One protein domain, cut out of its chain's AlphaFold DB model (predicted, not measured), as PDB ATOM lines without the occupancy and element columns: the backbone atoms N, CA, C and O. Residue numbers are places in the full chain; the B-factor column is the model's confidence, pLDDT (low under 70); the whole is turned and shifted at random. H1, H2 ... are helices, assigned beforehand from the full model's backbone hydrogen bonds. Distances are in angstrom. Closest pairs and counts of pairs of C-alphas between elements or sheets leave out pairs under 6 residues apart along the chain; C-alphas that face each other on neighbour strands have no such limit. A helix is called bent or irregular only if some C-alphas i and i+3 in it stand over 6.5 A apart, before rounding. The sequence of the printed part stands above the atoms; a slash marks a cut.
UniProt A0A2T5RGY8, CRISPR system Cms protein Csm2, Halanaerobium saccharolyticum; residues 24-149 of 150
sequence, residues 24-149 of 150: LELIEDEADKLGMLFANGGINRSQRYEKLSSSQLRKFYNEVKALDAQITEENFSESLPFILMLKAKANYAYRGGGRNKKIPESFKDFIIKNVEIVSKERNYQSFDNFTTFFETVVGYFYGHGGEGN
ATOM      1  N   LEU A  24     121.132 122.089 198.019       93.62
ATOM      2  CA  LEU A  24     122.494 122.043 197.471       93.62
ATOM      3  C   LEU A  24     122.680 122.985 196.276       93.62
ATOM      4  O   LEU A  24     123.698 123.661 196.195       93.62
ATOM      5  N   GLU A  25     121.663 123.123 195.417       94.25
ATOM      6  CA  GLU A  25     121.679 124.065 194.287       94.25
ATOM      7  C   GLU A  25     121.943 125.519 194.717       94.25
ATOM      8  O   GLU A  25     122.579 126.277 193.985       94.25
ATOM      9  N   LEU A  26     121.512 125.916 195.922       94.69
ATOM     10  CA  LEU A  26     121.786 127.257 196.430       94.69
ATOM     11  C   LEU A  26     123.262 127.409 196.795       94.69
ATOM     12  O   LEU A  26     123.870 128.428 196.482       94.69
ATOM     13  N   ILE A  27     123.847 126.401 197.435       93.06
ATOM     14  CA  ILE A  27     125.235 126.435 197.904       93.06
ATOM     15  C   ILE A  27     126.227 126.272 196.749       93.06
ATOM     16  O   ILE A  27     127.247 126.957 196.725       93.06
ATOM     17  N   GLU A  28     125.950 125.387 195.798       92.31
ATOM     18  CA  GLU A  28     126.886 125.057 194.720       92.31
ATOM     19  C   GLU A  28     126.737 126.005 193.529       92.31
ATOM     20  O   GLU A  28     127.709 126.642 193.128       92.31
ATOM     21  N   ASP A  29     125.519 126.165 193.007       94.38
ATOM     22  CA  ASP A  29     125.299 126.860 191.738       94.38
ATOM     23  C   ASP A  29     124.938 128.335 191.926       94.38
ATOM     24  O   ASP A  29     125.517 129.224 191.293       94.38
ATOM     25  N   GLU A  30     123.939 128.631 192.758       95.44
ATOM     26  CA  GLU A  30     123.426 129.999 192.877       95.44
ATOM     27  C   GLU A  30     124.405 130.909 193.625       95.44
ATOM     28  O   GLU A  30     124.615 132.058 193.216       95.44
ATOM     29  N   ALA A  31     125.060 130.398 194.674       96.81
ATOM     30  CA  ALA A  31     126.091 131.141 195.387       96.81
ATOM     31  C   ALA A  31     127.292 131.468 194.487       96.81
ATOM     32  O   ALA A  31     127.794 132.595 194.539       96.81
ATOM     33  N   ASP A  32     127.700 130.535 193.623       96.62
ATOM     34  CA  ASP A  32     128.772 130.741 192.647       96.62
ATOM     35  C   ASP A  32     128.397 131.815 191.616       96.62
ATOM     36  O   ASP A  32     129.121 132.799 191.427       96.62
ATOM     37  N   LYS A  33     127.199 131.713 191.022       95.38
ATOM     38  CA  LYS A  33     126.672 132.715 190.075       95.38
ATOM     39  C   LYS A  33     126.615 134.112 190.692       95.38
ATOM     40  O   LYS A  33     126.983 135.087 190.030       95.38
ATOM     41  N   LEU A  34     126.157 134.232 191.939       96.00
ATOM     42  CA  LEU A  34     126.112 135.506 192.664       96.00
ATOM     43  C   LEU A  34     127.513 136.018 192.998       96.00
ATOM     44  O   LEU A  34     127.791 137.202 192.784       96.00
ATOM     45  N   GLY A  35     128.403 135.143 193.470       96.56
ATOM     46  CA  GLY A  35     129.804 135.459 193.731       96.56
ATOM     47  C   GLY A  35     130.479 136.022 192.483       96.56
ATOM     48  O   GLY A  35     131.043 137.119 192.530       96.56
ATOM     49  N   MET A  36     130.323 135.347 191.344       95.38
ATOM     50  CA  MET A  36     130.813 135.795 190.042       95.38
ATOM     51  C   MET A  36     130.181 137.129 189.624       95.38
ATOM     52  O   MET A  36     130.899 138.042 189.217       95.38
ATOM     53  N   LEU A  37     128.858 137.285 189.740       94.38
ATOM     54  CA  LEU A  37     128.154 138.526 189.392       94.38
ATOM     55  C   LEU A  37     128.662 139.717 190.215       94.38
ATOM     56  O   LEU A  37     128.859 140.811 189.682       94.38
ATOM     57  N   PHE A  38     128.887 139.533 191.512       94.94
ATOM     58  CA  PHE A  38     129.395 140.593 192.378       94.94
ATOM     59  C   PHE A  38     130.876 140.877 192.119       94.94
ATOM     60  O   PHE A  38     131.277 142.047 192.085       94.94
ATOM     61  N   ALA A  39     131.672 139.833 191.889       94.88
ATOM     62  CA  ALA A  39     133.106 139.932 191.651       94.88
ATOM     63  C   ALA A  39     133.443 140.514 190.282       94.88
ATOM     64  O   ALA A  39     134.432 141.232 190.189       94.88
ATOM     65  N   ASN A  40     132.625 140.265 189.255       91.50
ATOM     66  CA  ASN A  40     132.871 140.664 187.864       91.50
ATOM     67  C   ASN A  40     131.892 141.710 187.333       91.50
ATOM     68  O   ASN A  40     132.063 142.179 186.214       91.50
ATOM     69  N   GLY A  41     130.926 142.126 188.149       86.44
ATOM     70  CA  GLY A  41     129.969 143.167 187.815       86.44
ATOM     71  C   GLY A  41     128.873 142.720 186.848       86.44
ATOM     72  O   GLY A  41     128.936 141.685 186.188       86.44
ATOM     73  N   GLY A  42     127.839 143.548 186.769       84.19
ATOM     74  CA  GLY A  42     126.675 143.331 185.922       84.19
ATOM     75  C   GLY A  42     126.150 144.642 185.357       84.19
ATOM     76  O   GLY A  42     126.601 145.729 185.723       84.19
ATOM     77  N   ILE A  43     125.193 144.539 184.440       80.94
ATOM     78  CA  ILE A  43     124.501 145.698 183.878       80.94
ATOM     79  C   ILE A  43     123.221 145.919 184.687       80.94
ATOM     80  O   ILE A  43     122.399 145.014 184.793       80.94
ATOM     81  N   ASN A  44     123.046 147.115 185.247       79.00
ATOM     82  CA  ASN A  44     121.834 147.476 185.982       79.00
ATOM     83  C   ASN A  44     120.655 147.802 185.040       79.00
ATOM     84  O   ASN A  44     120.810 147.893 183.815       79.00
ATOM     85  N   ARG A  45     119.467 148.075 185.598       77.88
ATOM     86  CA  ARG A  45     118.269 148.431 184.804       77.88
ATOM     87  C   ARG A  45     118.443 149.674 183.923       77.88
ATOM     88  O   ARG A  45     117.784 149.794 182.896       77.88
ATOM     89  N   SER A  46     119.350 150.578 184.295       81.62
ATOM     90  CA  SER A  46     119.696 151.789 183.532       81.62
ATOM     91  C   SER A  46     120.792 151.559 182.482       81.62
ATOM     92  O   SER A  46     121.365 152.527 181.983       81.62
ATOM     93  N   GLN A  47     121.115 150.300 182.170       80.75
ATOM     94  CA  GLN A  47     122.174 149.895 181.238       80.75
ATOM     95  C   GLN A  47     123.583 150.366 181.645       80.75
ATOM     96  O   GLN A  47     124.468 150.508 180.802       80.75
ATOM     97  N   ARG A  48     123.814 150.608 182.940       80.75
ATOM     98  CA  ARG A  48     125.133 150.972 183.472       80.75
ATOM     99  C   ARG A  48     125.799 149.760 184.091       80.75
ATOM    100  O   ARG A  48     125.171 149.014 184.836       80.75
ATOM    101  N   TYR A  49     127.080 149.599 183.789       82.94
ATOM    102  CA  TYR A  49     127.904 148.586 184.421       82.94
ATOM    103  C   TYR A  49     128.219 148.986 185.867       82.94
ATOM    104  O   TYR A  49     128.684 150.099 186.126       82.94
ATOM    105  N   GLU A  50     127.968 148.071 186.795       85.94
ATOM    106  CA  GLU A  50     128.212 148.242 188.222       85.94
ATOM    107  C   GLU A  50     128.967 147.029 188.760       85.94
ATOM    108  O   GLU A  50     128.697 145.891 188.380       85.94
ATOM    109  N   LYS A  51     129.914 147.280 189.665       88.06
ATOM    110  CA  LYS A  51     130.767 146.261 190.278       88.06
ATOM    111  C   LYS A  51     130.808 146.475 191.785       88.06
ATOM    112  O   LYS A  51     130.881 147.623 192.224       88.06
ATOM    113  N   LEU A  52     130.755 145.397 192.563       93.88
ATOM    114  CA  LEU A  52     130.814 145.479 194.020       93.88
ATOM    115  C   LEU A  52     132.276 145.558 194.468       93.88
ATOM    116  O   LEU A  52     133.091 144.721 194.076       93.88
ATOM    117  N   SER A  53     132.621 146.552 195.288       93.88
ATOM    118  CA  SER A  53     133.949 146.604 195.903       93.88
ATOM    119  C   SER A  53     134.062 145.611 197.060       93.88
ATOM    120  O   SER A  53     133.084 145.322 197.756       93.88
ATOM    121  N   SER A  54     135.279 145.134 197.327       95.06
ATOM    122  CA  SER A  54     135.535 144.245 198.469       95.06
ATOM    123  C   SER A  54     135.181 144.911 199.805       95.06
ATOM    124  O   SER A  54     134.675 144.264 200.721       95.06
ATOM    125  N   SER A  55     135.380 146.229 199.914       93.62
ATOM    126  CA  SER A  55     135.010 147.013 201.096       93.62
ATOM    127  C   SER A  55     133.495 147.134 201.284       93.62
ATOM    128  O   SER A  55     133.021 147.057 202.418       93.62
ATOM    129  N   GLN A  56     132.730 147.289 200.198       94.56
ATOM    130  CA  GLN A  56     131.267 147.309 200.240       94.56
ATOM    131  C   GLN A  56     130.719 145.951 200.683       94.56
ATOM    132  O   GLN A  56     129.898 145.918 201.601       94.56
ATOM    133  N   LEU A  57     131.205 144.854 200.093       97.25
ATOM    134  CA  LEU A  57     130.805 143.500 200.482       97.25
ATOM    135  C   LEU A  57     131.112 143.239 201.959       97.25
ATOM    136  O   LEU A  57     130.209 142.915 202.729       97.25
ATOM    137  N   ARG A  58     132.370 143.454 202.371       96.56
ATOM    138  CA  ARG A  58     132.828 143.220 203.749       96.56
ATOM    139  C   ARG A  58     132.013 144.007 204.766       96.56
ATOM    140  O   ARG A  58     131.706 143.484 205.828       96.56
ATOM    141  N   LYS A  59     131.640 145.251 204.452       95.75
ATOM    142  CA  LYS A  59     130.817 146.075 205.343       95.75
ATOM    143  C   LYS A  59     129.467 145.416 205.644       95.75
ATOM    144  O   LYS A  59     129.078 145.374 206.804       95.75
ATOM    145  N   PHE A  60     128.762 144.935 204.620       97.88
ATOM    146  CA  PHE A  60     127.465 144.275 204.806       97.88
ATOM    147  C   PHE A  60     127.617 142.894 205.444       97.88
ATOM    148  O   PHE A  60     126.871 142.581 206.364       97.88
ATOM    149  N   TYR A  61     128.600 142.105 205.007       98.50
ATOM    150  CA  TYR A  61     128.862 140.782 205.575       98.50
ATOM    151  C   TYR A  61     129.175 140.855 207.074       98.50
ATOM    152  O   TYR A  61     128.537 140.172 207.866       98.50
ATOM    153  N   ASN A  62     130.073 141.756 207.487       98.38
ATOM    154  CA  ASN A  62     130.401 141.935 208.902       98.38
ATOM    155  C   ASN A  62     129.190 142.376 209.731       98.38
ATOM    156  O   ASN A  62     129.092 142.019 210.898       98.38
ATOM    157  N   GLU A  63     128.279 143.161 209.154       98.06
ATOM    158  CA  GLU A  63     127.053 143.550 209.845       98.06
ATOM    159  C   GLU A  63     126.106 142.360 210.036       98.06
ATOM    160  O   GLU A  63     125.586 142.175 211.134       98.06
ATOM    161  N   VAL A  64     125.929 141.526 209.005       98.56
ATOM    162  CA  VAL A  64     125.142 140.287 209.116       98.56
ATOM    163  C   VAL A  64     125.763 139.352 210.150       98.56
ATOM    164  O   VAL A  64     125.054 138.915 211.048       98.56
ATOM    165  N   LYS A  65     127.085 139.133 210.122       98.31
ATOM    166  CA  LYS A  65     127.774 138.304 211.127       98.31
ATOM    167  C   LYS A  65     127.715 138.884 212.541       98.31
ATOM    168  O   LYS A  65     127.683 138.131 213.505       98.31
ATOM    169  N   ALA A  66     127.683 140.207 212.689       98.31
ATOM    170  CA  ALA A  66     127.504 140.832 213.996       98.31
ATOM    171  C   ALA A  66     126.095 140.593 214.560       98.31
ATOM    172  O   ALA A  66     125.956 140.445 215.772       98.31
ATOM    173  N   LEU A  67     125.066 140.569 213.706       98.25
ATOM    174  CA  LEU A  67     123.712 140.178 214.101       98.25
ATOM    175  C   LEU A  67     123.650 138.680 214.415       98.25
ATOM    176  O   LEU A  67     123.166 138.314 215.475       98.25
ATOM    177  N   ASP A  68     124.206 137.834 213.550       97.56
ATOM    178  CA  ASP A  68     124.308 136.377 213.728       97.56
ATOM    179  C   ASP A  68     124.935 135.990 215.075       97.56
ATOM    180  O   ASP A  68     124.412 135.154 215.798       97.56
ATOM    181  N   ALA A  69     125.989 136.694 215.494       97.56
ATOM    182  CA  ALA A  69     126.634 136.466 216.787       97.56
ATOM    183  C   ALA A  69     125.784 136.853 218.018       97.56
ATOM    184  O   ALA A  69     126.145 136.497 219.138       97.56
ATOM    185  N   GLN A  70     124.714 137.635 217.842       97.06
ATOM    186  CA  GLN A  70     123.857 138.140 218.926       97.06
ATOM    187  C   GLN A  70     122.464 137.504 218.941       97.06
ATOM    188  O   GLN A  70     121.811 137.485 219.986       97.06
ATOM    189  N   ILE A  71     121.985 137.047 217.786       97.75
ATOM    190  CA  ILE A  71     120.631 136.536 217.619       97.75
ATOM    191  C   ILE A  71     120.623 135.040 217.915       97.75
ATOM    192  O   ILE A  71     121.395 134.277 217.345       97.75
ATOM    193  N   THR A  72     119.717 134.627 218.789       97.75
ATOM    194  CA  THR A  72     119.443 133.233 219.130       97.75
ATOM    195  C   THR A  72     117.978 132.919 218.851       97.75
ATOM    196  O   THR A  72     117.187 133.808 218.512       97.75
ATOM    197  N   GLU A  73     117.585 131.657 219.003       97.31
ATOM    198  CA  GLU A  73     116.185 131.261 218.864       97.31
ATOM    199  C   GLU A  73     115.281 132.003 219.864       97.31
ATOM    200  O   GLU A  73     114.208 132.487 219.497       97.31
ATOM    201  N   GLU A  74     115.752 132.197 221.098       97.81
ATOM    202  CA  GLU A  74     114.990 132.821 222.182       97.81
ATOM    203  C   GLU A  74     114.732 134.314 221.956       97.81
ATOM    204  O   GLU A  74     113.676 134.820 222.336       97.81
ATOM    205  N   ASN A  75     115.679 135.033 221.344       97.75
ATOM    206  CA  ASN A  75     115.591 136.487 221.164       97.75
ATOM    207  C   ASN A  75     115.248 136.913 219.724       97.75
ATOM    208  O   ASN A  75     115.210 138.113 219.425       97.75
ATOM    209  N   PHE A  76     114.989 135.960 218.822       98.19
ATOM    210  CA  PHE A  76     114.794 136.237 217.398       98.19
ATOM    211  C   PHE A  76     113.682 137.261 217.145       98.19
ATOM    212  O   PHE A  76     113.861 138.202 216.370       98.19
ATOM    213  N   SER A  77     112.534 137.105 217.810       97.38
ATOM    214  CA  SER A  77     111.375 137.987 217.613       97.38
ATOM    215  C   SER A  77     111.696 139.446 217.957       97.38
ATOM    216  O   SER A  77     111.327 140.358 217.213       97.38
ATOM    217  N   GLU A  78     112.435 139.667 219.047       97.88
ATOM    218  CA  GLU A  78     112.892 140.994 219.480       97.88
ATOM    219  C   GLU A  78     113.973 141.556 218.552       97.88
ATOM    220  O   GLU A  78     114.069 142.770 218.365       97.88
ATOM    221  N   SER A  79     114.753 140.670 217.930       97.88
ATOM    222  CA  SER A  79     115.869 141.028 217.060       97.88
ATOM    223  C   SER A  79     115.487 141.221 215.589       97.88
ATOM    224  O   SER A  79     116.217 141.877 214.840       97.88
ATOM    225  N   LEU A  80     114.322 140.717 215.167       98.06
ATOM    226  CA  LEU A  80     113.811 140.824 213.799       98.06
ATOM    227  C   LEU A  80     113.864 142.260 213.236       98.06
ATOM    228  O   LEU A  80     114.284 142.415 212.086       98.06
ATOM    229  N   PRO A  81     113.531 143.334 213.985       98.38
ATOM    230  CA  PRO A  81     113.680 144.704 213.494       98.38
ATOM    231  C   PRO A  81     115.100 145.050 213.025       98.38
ATOM    232  O   PRO A  81     115.248 145.750 212.021       98.38
ATOM    233  N   PHE A  82     116.147 144.541 213.683       98.31
ATOM    234  CA  PHE A  82     117.537 144.796 213.287       98.31
ATOM    235  C   PHE A  82     117.907 144.071 211.992       98.31
ATOM    236  O   PHE A  82     118.597 144.646 211.147       98.31
ATOM    237  N   ILE A  83     117.378 142.864 211.775       98.38
ATOM    238  CA  ILE A  83     117.503 142.163 210.490       98.38
ATOM    239  C   ILE A  83     116.787 142.968 209.394       98.38
ATOM    240  O   ILE A  83     117.352 143.229 208.331       98.38
ATOM    241  N   LEU A  84     115.569 143.454 209.658       98.12
ATOM    242  CA  LEU A  84     114.806 144.271 208.704       98.12
ATOM    243  C   LEU A  84     115.520 145.586 208.340       98.12
ATOM    244  O   LEU A  84     115.413 146.052 207.199       98.12
ATOM    245  N   MET A  85     116.299 146.169 209.260       98.19
ATOM    246  CA  MET A  85     117.103 147.369 208.992       98.19
ATOM    247  C   MET A  85     118.152 147.164 207.889       98.19
ATOM    248  O   MET A  85     118.510 148.141 207.220       98.19
ATOM    249  N   LEU A  86     118.595 145.930 207.619       98.25
ATOM    250  CA  LEU A  86     119.501 145.632 206.505       98.25
ATOM    251  C   LEU A  86     118.906 146.080 205.156       98.25
ATOM    252  O   LEU A  86     119.626 146.640 204.323       98.25
ATOM    253  N   LYS A  87     117.579 145.966 204.964       96.38
ATOM    254  CA  LYS A  87     116.882 146.476 203.761       96.38
ATOM    255  C   LYS A  87     117.020 147.988 203.625       96.38
ATOM    256  O   LYS A  87     117.277 148.500 202.531       96.38
ATOM    257  N   ALA A  88     116.836 148.719 204.723       95.50
ATOM    258  CA  ALA A  88     116.948 150.175 204.727       95.50
ATOM    259  C   ALA A  88     118.384 150.613 204.398       95.50
ATOM    260  O   ALA A  88     118.595 151.498 203.563       95.50
ATOM    261  N   LYS A  89     119.378 149.933 204.981       95.50
ATOM    262  CA  LYS A  89     120.801 150.190 204.729       95.50
ATOM    263  C   LYS A  89     121.207 149.884 203.288       95.50
ATOM    264  O   LYS A  89     121.910 150.696 202.686       95.50
ATOM    265  N   ALA A  90     120.721 148.787 202.704       95.75
ATOM    266  CA  ALA A  90     120.938 148.465 201.292       95.75
ATOM    267  C   ALA A  90     120.373 149.556 200.368       95.75
ATOM    268  O   ALA A  90     121.076 150.060 199.492       95.75
ATOM    269  N   ASN A  91     119.136 150.005 200.611       94.38
ATOM    270  CA  ASN A  91     118.525 151.094 199.841       94.38
ATOM    271  C   ASN A  91     119.319 152.405 199.939       94.38
ATOM    272  O   ASN A  91     119.534 153.080 198.930       94.38
ATOM    273  N   TYR A  92     119.776 152.762 201.139       92.50
ATOM    274  CA  TYR A  92     120.594 153.955 201.345       92.50
ATOM    275  C   TYR A  92     121.956 153.857 200.635       92.50
ATOM    276  O   TYR A  92     122.368 154.788 199.940       92.50
ATOM    277  N   ALA A  93     122.632 152.710 200.744       92.44
ATOM    278  CA  ALA A  93     123.908 152.459 200.079       92.44
ATOM    279  C   ALA A  93     123.781 152.493 198.544       92.44
ATOM    280  O   ALA A  93     124.649 153.049 197.871       92.44
ATOM    281  N   TYR A  94     122.685 151.968 197.988       90.31
ATOM    282  CA  TYR A  94     122.406 152.020 196.548       90.31
ATOM    283  C   TYR A  94     122.162 153.450 196.051       90.31
ATOM    284  O   TYR A  94     122.628 153.839 194.980       90.31
ATOM    285  N   ARG A  95     121.482 154.290 196.842       85.19
ATOM    286  CA  ARG A  95     121.270 155.708 196.496       85.19
ATOM    287  C   ARG A  95     122.569 156.523 196.473       85.19
ATOM    288  O   ARG A  95     122.594 157.567 195.824       85.19
ATOM    289  N   GLY A  96     123.647 156.019 197.079       70.38
ATOM    290  CA  GLY A  96     124.969 156.652 197.094       70.38
ATOM    291  C   GLY A  96     125.204 157.521 198.321       70.38
ATOM    292  O   GLY A  96     125.681 158.641 198.188       70.38
ATOM    293  N   GLY A  97     124.826 157.038 199.507       52.12
ATOM    294  CA  GLY A  97     125.047 157.753 200.762       52.12
ATOM    295  C   GLY A  97     126.503 158.205 200.966       52.12
ATOM    296  O   GLY A  97     127.367 157.399 201.310       52.12
ATOM    297  N   GLY A  98     126.763 159.506 200.793       56.12
ATOM    298  CA  GLY A  98     128.048 160.161 201.073       56.12
ATOM    299  C   GLY A  98     129.098 160.083 199.950       56.12
ATOM    300  O   GLY A  98     128.777 159.932 198.779       56.12
ATOM    301  N   ARG A  99     130.385 160.213 200.320       51.06
ATOM    302  CA  ARG A  99     131.556 160.195 199.407       51.06
ATOM    303  C   ARG A  99     131.857 158.815 198.784       51.06
ATOM    304  O   ARG A  99     132.756 158.720 197.953       51.06
ATOM    305  N   ASN A 100     131.146 157.756 199.180       53.75
ATOM    306  CA  ASN A 100     131.384 156.390 198.710       53.75
ATOM    307  C   ASN A 100     130.524 156.051 197.490       53.75
ATOM    308  O   ASN A 100     129.340 156.381 197.425       53.75
ATOM    309  N   LYS A 101     131.132 155.345 196.530       66.44
ATOM    310  CA  LYS A 101     130.452 154.805 195.348       66.44
ATOM    311  C   LYS A 101     129.254 153.939 195.770       66.44
ATOM    312  O   LYS A 101     129.296 153.262 196.800       66.44
ATOM    313  N   LYS A 102     128.196 153.974 194.955       85.94
ATOM    314  CA  LYS A 102     126.965 153.182 195.117       85.94
ATOM    315  C   LYS A 102     127.291 151.688 195.122       85.94
ATOM    316  O   LYS A 102     128.172 151.265 194.374       85.94
ATOM    317  N   ILE A 103     126.598 150.899 195.947       92.38
ATOM    318  CA  ILE A 103     126.592 149.439 195.750       92.38
ATOM    319  C   ILE A 103     125.843 149.112 194.449       92.38
ATOM    320  O   ILE A 103     124.943 149.877 194.092       92.38
ATOM    321  N   PRO A 104     126.163 148.005 193.761       92.44
ATOM    322  CA  PRO A 104     125.397 147.567 192.605       92.44
ATOM    323  C   PRO A 104     123.938 147.277 192.945       92.44
ATOM    324  O   PRO A 104     123.618 146.803 194.042       92.44
ATOM    325  N   GLU A 105     123.057 147.501 191.977       91.81
ATOM    326  CA  GLU A 105     121.639 147.172 192.095       91.81
ATOM    327  C   GLU A 105     121.406 145.694 192.442       91.81
ATOM    328  O   GLU A 105     120.612 145.404 193.336       91.81
ATOM    329  N   SER A 106     122.156 144.781 191.818       93.12
ATOM    330  CA  SER A 106     122.077 143.338 192.081       93.12
ATOM    331  C   SER A 106     122.414 142.980 193.530       93.12
ATOM    332  O   SER A 106     121.746 142.142 194.126       93.12
ATOM    333  N   PHE A 107     123.403 143.644 194.133       95.94
ATOM    334  CA  PHE A 107     123.759 143.415 195.535       95.94
ATOM    335  C   PHE A 107     122.707 143.987 196.495       95.94
ATOM    336  O   PHE A 107     122.394 143.395 197.526       95.94
ATOM    337  N   LYS A 108     122.105 145.130 196.149       95.25
ATOM    338  CA  LYS A 108     120.965 145.673 196.900       95.25
ATOM    339  C   LYS A 108     119.769 144.713 196.849       95.25
ATOM    340  O   LYS A 108     119.150 144.473 197.884       95.25
ATOM    341  N   ASP A 109     119.454 144.176 195.673       94.50
ATOM    342  CA  ASP A 109     118.360 143.217 195.492       94.50
ATOM    343  C   ASP A 109     118.635 141.908 196.252       94.50
ATOM    344  O   ASP A 109     117.731 141.414 196.921       94.50
ATOM    345  N   PHE A 110     119.887 141.433 196.277       96.88
ATOM    346  CA  PHE A 110     120.317 140.301 197.107       96.88
ATOM    347  C   PHE A 110     119.962 140.495 198.582       96.88
ATOM    348  O   PHE A 110     119.239 139.681 199.151       96.88
ATOM    349  N   ILE A 111     120.405 141.593 199.201       98.00
ATOM    350  CA  ILE A 111     120.110 141.851 200.620       98.00
ATOM    351  C   ILE A 111     118.597 141.937 200.853       98.00
ATOM    352  O   ILE A 111     118.082 141.374 201.815       98.00
ATOM    353  N   ILE A 112     117.870 142.622 199.968       97.00
ATOM    354  CA  ILE A 112     116.419 142.779 200.099       97.00
ATOM    355  C   ILE A 112     115.704 141.430 200.047       97.00
ATOM    356  O   ILE A 112     114.862 141.180 200.907       97.00
ATOM    357  N   LYS A 113     116.041 140.576 199.077       96.50
ATOM    358  CA  LYS A 113     115.380 139.285 198.877       96.50
ATOM    359  C   LYS A 113     115.615 138.330 200.033       96.50
ATOM    360  O   LYS A 113     114.656 137.773 200.554       96.50
ATOM    361  N   ASN A 114     116.853 138.216 200.502       97.75
ATOM    362  CA  ASN A 114     117.147 137.344 201.633       97.75
ATOM    363  C   ASN A 114     116.460 137.825 202.925       97.75
ATOM    364  O   ASN A 114     115.880 137.023 203.650       97.75
ATOM    365  N   VAL A 115     116.417 139.140 203.182       97.88
ATOM    366  CA  VAL A 115     115.687 139.680 204.346       97.88
ATOM    367  C   VAL A 115     114.167 139.518 204.199       97.88
ATOM    368  O   VAL A 115     113.469 139.362 205.197       97.88
ATOM    369  N   GLU A 116     113.624 139.540 202.978       96.75
ATOM    370  CA  GLU A 116     112.208 139.227 202.729       96.75
ATOM    371  C   GLU A 116     111.862 137.783 203.088       96.75
ATOM    372  O   GLU A 116     110.805 137.560 203.676       96.75
ATOM    373  N   ILE A 117     112.755 136.830 202.809       96.44
ATOM    374  CA  ILE A 117     112.587 135.425 203.207       96.44
ATOM    375  C   ILE A 117     112.563 135.314 204.733       96.44
ATOM    376  O   ILE A 117     111.585 134.817 205.289       96.44
ATOM    377  N   VAL A 118     113.552 135.900 205.418       97.44
ATOM    378  CA  VAL A 118     113.598 135.921 206.894       97.44
ATOM    379  C   VAL A 118     112.341 136.567 207.487       97.44
ATOM    380  O   VAL A 118     111.740 136.065 208.434       97.44
ATOM    381  N   SER A 119     111.890 137.677 206.900       96.75
ATOM    382  CA  SER A 119     110.677 138.376 207.330       96.75
ATOM    383  C   SER A 119     109.395 137.577 207.098       96.75
ATOM    384  O   SER A 119     108.405 137.841 207.783       96.75
ATOM    385  N   LYS A 120     109.370 136.686 206.104       96.44
ATOM    386  CA  LYS A 120     108.222 135.834 205.781       96.44
ATOM    387  C   LYS A 120     108.169 134.625 206.713       96.44
ATOM    388  O   LYS A 120     107.104 134.326 207.241       96.44
ATOM    389  N   GLU A 121     109.306 133.969 206.924       95.62
ATOM    390  CA  GLU A 121     109.431 132.753 207.738       95.62
ATOM    391  C   GLU A 121     109.423 133.045 209.244       95.62
ATOM    392  O   GLU A 121     108.919 132.241 210.028       95.62
ATOM    393  N   ARG A 122     109.917 134.224 209.643       96.19
ATOM    394  CA  ARG A 122     109.860 134.766 211.010       96.19
ATOM    395  C   ARG A 122     110.393 133.813 212.085       96.19
ATOM    396  O   ARG A 122     109.854 133.778 213.189       96.19
ATOM    397  N   ASN A 123     111.468 133.095 211.784       96.62
ATOM    398  CA  ASN A 123     112.142 132.217 212.736       96.62
ATOM    399  C   ASN A 123     113.671 132.331 212.631       96.62
ATOM    400  O   ASN A 123     114.197 132.802 211.621       96.62
ATOM    401  N   TYR A 124     114.377 131.880 213.668       97.62
ATOM    402  CA  TYR A 124     115.839 131.908 213.729       97.62
ATOM    403  C   TYR A 124     116.500 131.141 212.576       97.62
ATOM    404  O   TYR A 124     117.382 131.694 211.921       97.62
ATOM    405  N   GLN A 125     115.999 129.942 212.250       97.00
ATOM    406  CA  GLN A 125     116.544 129.110 211.170       97.00
ATOM    407  C   GLN A 125     116.578 129.847 209.825       97.00
ATOM    408  O   GLN A 125     117.528 129.715 209.064       97.00
ATOM    409  N   SER A 126     115.579 130.678 209.529       97.12
ATOM    410  CA  SER A 126     115.545 131.469 208.295       97.12
ATOM    411  C   SER A 126     116.699 132.476 208.201       97.12
ATOM    412  O   SER A 126     117.231 132.717 207.113       97.12
ATOM    413  N   PHE A 127     117.110 133.058 209.333       98.25
ATOM    414  CA  PHE A 127     118.226 134.002 209.404       98.25
ATOM    415  C   PHE A 127     119.581 133.292 209.407       98.25
ATOM    416  O   PHE A 127     120.498 133.748 208.723       98.25
ATOM    417  N   ASP A 128     119.683 132.157 210.093       97.75
ATOM    418  CA  ASP A 128     120.847 131.269 210.026       97.75
ATOM    419  C   ASP A 128     121.087 130.778 208.585       97.75
ATOM    420  O   ASP A 128     122.191 130.887 208.038       97.75
ATOM    421  N   ASN A 129     120.016 130.383 207.891       97.88
ATOM    422  CA  ASN A 129     120.084 129.964 206.496       97.88
ATOM    423  C   ASN A 129     120.551 131.091 205.563       97.88
ATOM    424  O   ASN A 129     121.398 130.873 204.693       97.88
ATOM    425  N   PHE A 130     120.033 132.311 205.757       98.00
ATOM    426  CA  PHE A 130     120.527 133.488 205.038       98.00
ATOM    427  C   PHE A 130     122.022 133.699 205.293       98.00
ATOM    428  O   PHE A 130     122.781 133.915 204.346       98.00
ATOM    429  N   THR A 131     122.457 133.639 206.550       98.31
ATOM    430  CA  THR A 131     123.858 133.871 206.909       98.31
ATOM    431  C   THR A 131     124.779 132.841 206.257       98.31
ATOM    432  O   THR A 131     125.771 133.231 205.639       98.31
ATOM    433  N   THR A 132     124.402 131.561 206.291       98.12
ATOM    434  CA  THR A 132     125.107 130.457 205.615       98.12
ATOM    435  C   THR A 132     125.219 130.696 204.107       98.12
ATOM    436  O   THR A 132     126.305 130.612 203.522       98.12
ATOM    437  N   PHE A 133     124.112 131.064 203.458       98.38
ATOM    438  CA  PHE A 133     124.115 131.364 202.027       98.38
ATOM    439  C   PHE A 133     124.997 132.572 201.696       98.38
ATOM    440  O   PHE A 133     125.791 132.536 200.755       98.38
ATOM    441  N   PHE A 134     124.906 133.643 202.489       98.50
ATOM    442  CA  PHE A 134     125.700 134.846 202.272       98.50
ATOM    443  C   PHE A 134     127.197 134.577 202.465       98.50
ATOM    444  O   PHE A 134     128.011 135.055 201.677       98.50
ATOM    445  N   GLU A 135     127.574 133.772 203.456       98.44
ATOM    446  CA  GLU A 135     128.959 133.347 203.663       98.44
ATOM    447  C   GLU A 135     129.507 132.568 202.462       98.44
ATOM    448  O   GLU A 135     130.602 132.865 201.977       98.44
ATOM    449  N   THR A 136     128.701 131.669 201.896       98.31
ATOM    450  CA  THR A 136     129.052 130.916 200.682       98.31
ATOM    451  C   THR A 136     129.265 131.851 199.484       98.31
ATOM    452  O   THR A 136     130.294 131.785 198.807       98.31
ATOM    453  N   VAL A 137     128.349 132.801 199.262       98.44
ATOM    454  CA  VAL A 137     128.469 133.832 198.212       98.44
ATOM    455  C   VAL A 137     129.734 134.677 198.390       98.44
ATOM    456  O   VAL A 137     130.397 135.018 197.410       98.44
ATOM    457  N   VAL A 138     130.089 135.030 199.630       98.38
ATOM    458  CA  VAL A 138     131.318 135.777 199.942       98.38
ATOM    459  C   VAL A 138     132.559 134.952 199.597       98.38
ATOM    460  O   VAL A 138     133.494 135.500 199.008       98.38
ATOM    461  N   GLY A 139     132.560 133.654 199.907       98.06
ATOM    462  CA  GLY A 139     133.622 132.726 199.512       98.06
ATOM    463  C   GLY A 139     133.848 132.731 197.999       98.06
ATOM    464  O   GLY A 139     134.953 133.035 197.539       98.06
ATOM    465  N   TYR A 140     132.785 132.512 197.217       98.19
ATOM    466  CA  TYR A 140     132.859 132.555 195.753       98.19
ATOM    467  C   TYR A 140     133.245 133.932 195.213       98.19
ATOM    468  O   TYR A 140     134.053 134.019 194.291       98.19
ATOM    469  N   PHE A 141     132.744 135.028 195.790       97.81
ATOM    470  CA  PHE A 141     133.144 136.380 195.386       97.81
ATOM    471  C   PHE A 141     134.666 136.564 195.427       97.81
ATOM    472  O   PHE A 141     135.252 137.121 194.493       97.81
ATOM    473  N   TYR A 142     135.317 136.106 196.498       97.50
ATOM    474  CA  TYR A 142     136.772 136.173 196.592       97.50
ATOM    475  C   TYR A 142     137.452 135.168 195.656       97.50
ATOM    476  O   TYR A 142     138.433 135.541 195.014       97.50
ATOM    477  N   GLY A 143     136.896 133.962 195.494       97.12
ATOM    478  CA  GLY A 143     137.358 132.976 194.506       97.12
ATOM    479  C   GLY A 143     137.357 133.505 193.064       97.12
ATOM    480  O   GLY A 143     138.265 133.205 192.294       97.12
ATOM    481  N   HIS A 144     136.411 134.384 192.729       96.38
ATOM    482  CA  HIS A 144     136.312 135.072 191.433       96.38
ATOM    483  C   HIS A 144     137.138 136.366 191.336       96.38
ATOM    484  O   HIS A 144     136.939 137.163 190.418       96.38
ATOM    485  N   GLY A 145     138.064 136.613 192.265       93.44
ATOM    486  CA  GLY A 145     138.977 137.762 192.218       93.44
ATOM    487  C   GLY A 145     138.389 139.075 192.746       93.44
ATOM    488  O   GLY A 145     138.943 140.153 192.506       93.44
ATOM    489  N   GLY A 146     137.287 139.018 193.498       92.94
ATOM    490  CA  GLY A 146     136.632 140.194 194.073       92.94
ATOM    491  C   GLY A 146     137.503 141.010 195.044       92.94
ATOM    492  O   GLY A 146     137.226 142.188 195.282       92.94
ATOM    493  N   GLU A 147     138.599 140.442 195.561       87.94
ATOM    494  CA  GLU A 147     139.591 141.149 196.387       87.94
ATOM    495  C   GLU A 147     140.199 142.378 195.694       87.94
ATOM    496  O   GLU A 147     140.446 143.400 196.343       87.94
ATOM    497  N   GLY A 148     140.361 142.320 194.367       84.44
ATOM    498  CA  GLY A 148     140.921 143.400 193.557       84.44
ATOM    499  C   GLY A 148     139.962 144.574 193.334       84.44
ATOM    500  O   GLY A 148     140.367 145.602 192.783       84.44
ATOM    501  N   ASN A 149     138.698 144.458 193.754       84.88
ATOM    502  CA  ASN A 149     137.679 145.471 193.488       84.88
ATOM    503  C   ASN A 149     137.820 146.661 194.450       84.88
ATOM    504  O   ASN A 149     137.537 146.531 195.645       84.88
TER     505      ASN A 149
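AT A GLANCE: This is residues 24 to 149 of the 150 residues of the protein "CRISPR system Cms protein Csm2" of Halanaerobium saccharolyticum (UniProt A0A2T5RGY8). Helices H2, H3, H4 and H5 form an up-and-down bundle, each running against the one before it. H1 crosses H5 on its outside. The printed part has 126 residues with five named helices, H1 to H5, and no named strand: all helix. It is compact, radius of gyration of the C-alphas 14.3 A, spanning 42 by 35 by 23 A.

IN THESE COORDINATES: H1, residues 24 to 40, 23.4 A, begins at C-alpha 24 (122.494, 122.043, 197.471). H2 is residues 54 to 68, 20.5 A; H3, 76 to 95, 29.3 A, irregular, C-alphas 78 and 81 being 7.1 A apart; H4, 105 to 121, 24.5 A. H5, 124 to 143, 28.9 A, ends at C-alpha 143 (137.358, 132.976, 194.506).

HOW THE PARTS SIT: H5, the hub, touches H1, H2 and H4. C-alphas Gly 35 and Phe 141 are the closest of H1 and H5, 3.8 A, at a steep tilt of 50 degrees. Every O i to N i+4 pair is within hydrogen-bond range in H2, H4 and H5; 10 of 13 in H1, 11 of 16 in H3.

THE WHOLE: The printed part has no cut. The H1 to H2 link is long, 13 residues. Residues 97 to 101 have pLDDT under 70.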